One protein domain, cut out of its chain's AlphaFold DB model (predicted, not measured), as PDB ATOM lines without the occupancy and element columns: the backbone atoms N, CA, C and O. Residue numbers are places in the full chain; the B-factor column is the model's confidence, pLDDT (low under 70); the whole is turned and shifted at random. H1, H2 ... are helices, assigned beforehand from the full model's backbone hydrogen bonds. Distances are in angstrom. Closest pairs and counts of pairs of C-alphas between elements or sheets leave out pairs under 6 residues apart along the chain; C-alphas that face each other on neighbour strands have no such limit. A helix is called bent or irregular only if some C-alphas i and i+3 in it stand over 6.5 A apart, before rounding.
ATOM      1  N   GLU A 132     -42.463  34.899   1.352       93.81
ATOM      2  CA  GLU A 132     -41.444  35.602   0.555       93.81
ATOM      3  C   GLU A 132     -41.706  37.118   0.514       93.81
ATOM      4  O   GLU A 132     -40.818  37.907   0.834       93.81
ATOM      5  N   ILE A 133     -42.944  37.530   0.203       94.31
ATOM      6  CA  ILE A 133     -43.367  38.944   0.220       94.31
ATOM      7  C   ILE A 133     -43.207  39.528   1.633       94.31
ATOM      8  O   ILE A 133     -42.645  40.608   1.808       94.31
ATOM      9  N   GLY A 134     -43.669  38.799   2.655       95.19
ATOM     10  CA  GLY A 134     -43.543  39.196   4.055       95.19
ATOM     11  C   GLY A 134     -42.093  39.373   4.505       95.19
ATOM     12  O   GLY A 134     -41.791  40.342   5.199       95.19
ATOM     13  N   LYS A 135     -41.187  38.485   4.077       95.19
ATOM     14  CA  LYS A 135     -39.761  38.597   4.384       95.19
ATOM     15  C   LYS A 135     -39.125  39.794   3.679       95.19
ATOM     16  O   LYS A 135     -38.428  40.551   4.339       95.19
ATOM     17  N   ALA A 136     -39.414  40.040   2.402       94.75
ATOM     18  CA  ALA A 136     -38.876  41.212   1.706       94.75
ATOM     19  C   ALA A 136     -39.258  42.542   2.398       94.75
ATOM     20  O   ALA A 136     -38.420  43.432   2.540       94.75
ATOM     21  N   PHE A 137     -40.484  42.660   2.927       95.62
ATOM     22  CA  PHE A 137     -40.881  43.814   3.746       95.62
ATOM     23  C   PHE A 137     -40.273  43.825   5.165       95.62
ATOM     24  O   PHE A 137     -40.109  44.905   5.736       95.62
ATOM     25  N   LEU A 138     -39.926  42.667   5.739       95.19
ATOM     26  CA  LEU A 138     -39.197  42.574   7.012       95.19
ATOM     27  C   LEU A 138     -37.740  43.028   6.851       95.19
ATOM     28  O   LEU A 138     -37.291  43.900   7.591       95.19
ATOM     29  N   ASP A 139     -37.040  42.488   5.853       94.31
ATOM     30  CA  ASP A 139     -35.637  42.783   5.540       94.31
ATOM     31  C   ASP A 139     -35.444  44.271   5.181       94.31
ATOM     32  O   ASP A 139     -34.432  44.879   5.524       94.31
ATOM     33  N   ALA A 140     -36.453  44.893   4.557       93.44
ATOM     34  CA  ALA A 140     -36.499  46.326   4.263       93.44
ATOM     35  C   ALA A 140     -36.993  47.214   5.431       93.44
ATOM     36  O   ALA A 140     -37.220  48.413   5.237       93.44
ATOM     37  N   GLY A 141     -37.209  46.651   6.627       92.75
ATOM     38  CA  GLY A 141     -37.605  47.393   7.830       92.75
ATOM     39  C   GLY A 141     -38.991  48.048   7.761       92.75
ATOM     40  O   GLY A 141     -39.214  49.071   8.407       92.75
ATOM     41  N   LYS A 142     -39.914  47.507   6.953       93.69
ATOM     42  CA  LYS A 142     -41.261  48.071   6.726       93.69
ATOM     43  C   LYS A 142     -42.348  47.463   7.612       93.69
ATOM     44  O   LYS A 142     -43.422  48.047   7.740       93.69
ATOM     45  N   LEU A 143     -42.097  46.295   8.205       92.56
ATOM     46  CA  LEU A 143     -43.016  45.678   9.164       92.56
ATOM     47  C   LEU A 143     -42.900  46.336  10.556       92.56
ATOM     48  O   LEU A 143     -41.869  46.936  10.867       92.56
ATOM     49  N   PRO A 144     -43.929  46.227  11.422       91.81
ATOM     50  CA  PRO A 144     -43.856  46.729  12.795       91.81
ATOM     51  C   PRO A 144     -42.651  46.154  13.553       91.81
ATOM     52  O   PRO A 144     -42.390  44.958  13.472       91.81
ATOM     53  N   GLY A 145     -41.944  46.976  14.336       89.06
ATOM     54  CA  GLY A 145     -40.664  46.607  14.974       89.06
ATOM     55  C   GLY A 145     -40.707  45.480  16.021       89.06
ATOM     56  O   GLY A 145     -39.674  45.121  16.575       89.06
ATOM     57  N   ASN A 146     -41.884  44.917  16.306       91.25
ATOM     58  CA  ASN A 146     -42.060  43.690  17.090       91.25
ATOM     59  C   ASN A 146     -42.165  42.418  16.218       91.25
ATOM     60  O   ASN A 146     -42.362  41.327  16.759       91.25
ATOM     61  N   VAL A 147     -42.078  42.545  14.890       94.25
ATOM     62  CA  VAL A 147     -42.039  41.431  13.936       94.25
ATOM     63  C   VAL A 147     -40.586  41.035  13.674       94.25
ATOM     64  O   VAL A 147     -39.720  41.881  13.472       94.25
ATOM     65  N   THR A 148     -40.319  39.733  13.689       94.69
ATOM     66  CA  THR A 148     -38.997  39.113  13.516       94.69
ATOM     67  C   THR A 148     -39.140  37.860  12.656       94.69
ATOM     68  O   THR A 148     -40.232  37.302  12.577       94.69
ATOM     69  N   GLU A 149     -38.059  37.338  12.065       92.50
ATOM     70  CA  GLU A 149     -38.127  36.089  11.275       92.50
ATOM     71  C   GLU A 149     -38.789  34.938  12.054       92.50
ATOM     72  O   GLU A 149     -39.575  34.167  11.507       92.50
ATOM     73  N   THR A 150     -38.535  34.874  13.365       93.81
ATOM     74  CA  THR A 150     -39.078  33.866  14.287       93.81
ATOM     75  C   THR A 150     -40.585  33.970  14.542       93.81
ATOM     76  O   THR A 150     -41.179  32.982  14.972       93.81
ATOM     77  N   ASN A 151     -41.222  35.122  14.296       94.56
ATOM     78  CA  ASN A 151     -42.669  35.308  14.479       94.56
ATOM     79  C   ASN A 151     -43.422  35.713  13.196       94.56
ATOM     80  O   ASN A 151     -44.657  35.708  13.194       94.56
ATOM     81  N   LEU A 152     -42.698  35.980  12.101       93.88
ATOM     82  CA  LEU A 152     -43.216  36.445  10.814       93.88
ATOM     83  C   LEU A 152     -44.390  35.593  10.314       93.88
ATOM     84  O   LEU A 152     -45.439  36.140   9.993       93.88
ATOM     85  N   SER A 153     -44.275  34.263  10.318       91.50
ATOM     86  CA  SER A 153     -45.351  33.358   9.875       91.50
ATOM     87  C   SER A 153     -46.654  33.525  10.671       91.50
ATOM     88  O   SER A 153     -47.742  33.504  10.097       91.50
ATOM     89  N   SER A 154     -46.555  33.740  11.987       91.19
ATOM     90  CA  SER A 154     -47.706  33.964  12.875       91.19
ATOM     91  C   SER A 154     -48.321  35.353  12.673       91.19
ATOM     92  O   SER A 154     -49.545  35.508  12.716       91.19
ATOM     93  N   TRP A 155     -47.483  36.360  12.404       91.81
ATOM     94  CA  TRP A 155     -47.932  37.703  12.038       91.81
ATOM     95  C   TRP A 155     -48.652  37.692  10.681       91.81
ATOM     96  O   TRP A 155     -49.785  38.162  10.580       91.81
ATOM     97  N   LEU A 156     -48.067  37.064   9.659       92.12
ATOM     98  CA  LEU A 156     -48.643  36.933   8.317       92.12
ATOM     99  C   LEU A 156     -49.999  36.221   8.320       92.12
ATOM    100  O   LEU A 156     -50.920  36.685   7.655       92.12
ATOM    101  N   ALA A 157     -50.163  35.164   9.123       86.88
ATOM    102  CA  ALA A 157     -51.432  34.441   9.279       86.88
ATOM    103  C   ALA A 157     -52.589  35.293   9.855       86.88
ATOM    104  O   ALA A 157     -53.733  34.833   9.911       86.88
ATOM    105  N   THR A 158     -52.303  36.518  10.312       85.31
ATOM    106  CA  THR A 158     -53.275  37.457  10.897       85.31
ATOM    107  C   THR A 158     -53.260  38.860  10.264       85.31
ATOM    108  O   THR A 158     -54.236  39.585  10.438       85.31
ATOM    109  N   ASN A 159     -52.220  39.236   9.503       89.12
ATOM    110  CA  ASN A 159     -51.974  40.610   9.028       89.12
ATOM    111  C   ASN A 159     -51.803  40.750   7.496       89.12
ATOM    112  O   ASN A 159     -51.283  41.766   7.032       89.12
ATOM    113  N   GLN A 160     -52.258  39.792   6.673       92.44
ATOM    114  CA  GLN A 160     -52.155  39.922   5.203       92.44
ATOM    115  C   GLN A 160     -52.811  41.202   4.642       92.44
ATOM    116  O   GLN A 160     -52.398  41.668   3.586       92.44
ATOM    117  N   ILE A 161     -53.810  41.787   5.319       90.00
ATOM    118  CA  ILE A 161     -54.424  43.060   4.892       90.00
ATOM    119  C   ILE A 161     -53.409  44.213   4.980       90.00
ATOM    120  O   ILE A 161     -53.262  44.974   4.030       90.00
ATOM    121  N   SER A 162     -52.641  44.293   6.069       88.56
ATOM    122  CA  SER A 162     -51.549  45.263   6.234       88.56
ATOM    123  C   SER A 162     -50.434  45.041   5.204       88.56
ATOM    124  O   SER A 162     -49.826  45.992   4.723       88.56
ATOM    125  N   LEU A 163     -50.188  43.782   4.823       91.25
ATOM    126  CA  LEU A 163     -49.232  43.446   3.768       91.25
ATOM    127  C   LEU A 163     -49.727  43.852   2.369       91.25
ATOM    128  O   LEU A 163     -48.910  44.199   1.525       91.25
ATOM    129  N   VAL A 164     -51.043  43.850   2.121       92.12
ATOM    130  CA  VAL A 164     -51.635  44.380   0.880       92.12
ATOM    131  C   VAL A 164     -51.482  45.893   0.782       92.12
ATOM    132  O   VAL A 164     -51.176  46.380  -0.301       92.12
ATOM    133  N   ASP A 165     -51.644  46.633   1.880       89.12
ATOM    134  CA  ASP A 165     -51.404  48.082   1.883       89.12
ATOM    135  C   ASP A 165     -49.941  48.408   1.523       89.12
ATOM    136  O   ASP A 165     -49.677  49.168   0.588       89.12
ATOM    137  N   LEU A 166     -48.984  47.723   2.161       90.50
ATOM    138  CA  LEU A 166     -47.564  47.805   1.800       90.50
ATOM    139  C   LEU A 166     -47.312  47.408   0.333       90.50
ATOM    140  O   LEU A 166     -46.566  48.085  -0.366       90.50
ATOM    141  N   LEU A 167     -47.956  46.351  -0.165       91.06
ATOM    142  CA  LEU A 167     -47.797  45.861  -1.538       91.06
ATOM    143  C   LEU A 167     -48.414  46.794  -2.600       91.06
ATOM    144  O   LEU A 167     -47.903  46.884  -3.719       91.06
ATOM    145  N   ASN A 168     -49.498  47.491  -2.260       90.31
ATOM    146  CA  ASN A 168     -50.135  48.488  -3.114       90.31
ATOM    147  C   ASN A 168     -49.293  49.775  -3.207       90.31
ATOM    148  O   ASN A 168     -49.227  50.364  -4.288       90.31
ATOM    149  N   ASN A 169     -48.662  50.188  -2.097       88.69
ATOM    150  CA  ASN A 169     -48.017  51.500  -1.939       88.69
ATOM    151  C   ASN A 169     -46.474  51.489  -2.026       88.69
ATOM    152  O   ASN A 169     -45.878  52.532  -2.275       88.69
ATOM    153  N   GLN A 170     -45.816  50.344  -1.804       90.06
ATOM    154  CA  GLN A 170     -44.349  50.181  -1.748       90.06
ATOM    155  C   GLN A 170     -43.899  48.928  -2.529       90.06
ATOM    156  O   GLN A 170     -43.142  48.085  -2.043       90.06
ATOM    157  N   ARG A 171     -44.413  48.770  -3.759       84.69
ATOM    158  CA  ARG A 171     -44.136  47.617  -4.643       84.69
ATOM    159  C   ARG A 171     -42.655  47.515  -5.060       84.69
ATOM    160  O   ARG A 171     -42.196  46.442  -5.433       84.69
ATOM    161  N   ASP A 172     -41.901  48.607  -4.983       87.69
ATOM    162  CA  ASP A 172     -40.456  48.676  -5.235       87.69
ATOM    163  C   ASP A 172     -39.636  47.794  -4.275       87.69
ATOM    164  O   ASP A 172     -38.694  47.122  -4.704       87.69
ATOM    165  N   VAL A 173     -40.052  47.725  -3.005       88.12
ATOM    166  CA  VAL A 173     -39.392  46.960  -1.930       88.12
ATOM    167  C   VAL A 173     -39.279  45.469  -2.259       88.12
ATOM    168  O   VAL A 173     -38.304  44.818  -1.894       88.12
ATOM    169  N   ILE A 174     -40.262  44.927  -2.975       87.31
ATOM    170  CA  ILE A 174     -40.354  43.501  -3.299       87.31
ATOM    171  C   ILE A 174     -39.915  43.179  -4.733       87.31
ATOM    172  O   ILE A 174     -40.243  42.117  -5.249       87.31
ATOM    173  N   SER A 175     -39.180  44.077  -5.394       83.12
ATOM    174  CA  SER A 175     -38.736  43.924  -6.792       83.12
ATOM    175  C   SER A 175     -37.913  42.653  -7.078       83.12
ATOM    176  O   SER A 175     -37.846  42.221  -8.226       83.12
TER     177      SER A 175
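What this domain is: This is residues 132 to 175 of the 350 residues of an uncharacterized protein of Clostridiales bacterium (UniProt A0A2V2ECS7). The longest helix, H2, is sharply kinked and arches over the short helix H1, while the small helix H3 at its far end turns back to H1. H2 and H3 together wrap part of the way round H1, and a long loop, residues 140 to 151, leads from H1 to H2. The printed part has 44 residues with three named helices in the order H1, H2, H3 and no named strand; its class is all helix. It is compact and rounded, with a radius of gyration of the C-alphas of 9.4 A and spans of 24 by 19 by 17 A.

Where its parts are: H2 covers residues 152 to 169, from C-alpha 152 at (-43.216, 36.445, 10.814) to C-alpha 169 at (-48.017, 51.500, -1.939), 20.3 A apart. It has a kink of 91 degrees near residue 159 and is irregular, with C-alphas 158 and 161 8.3 A apart. H1, residues 132 to 139, begins with C-alpha 132 at (-41.444, 35.602, 0.555) and is 10.5 A long. H3, residues 171 to 174, measures 5.7 A.

How they stand to each other: H2 and H1 touch, and their closest C-alphas, those of Leu 156 and Gly 134, are 7.0 A apart. Their lines are about perpendicular, at 86 degrees, though the line of H2 is a rough one. H3 also touches H1, with the C-alphas of Ile 174 and Ala 136 closest at 5.7 A. H2 and H3 meet only through their link. In H1 every O i to N i+4 pair is within hydrogen-bond range, in H2 10 of 14 are, and H3 is too short for such a pair.

The domain as a whole: The C-alphas farthest apart, those of Thr 150 and Asn 169, are 25.6 A apart. The printed part has no cut. The link from H1 to H2, 12 residues, is long, and that from H2 to H3, 1 residue, is tight. The mean pLDDT of the printed part is 91.4, and no printed residue is under 70.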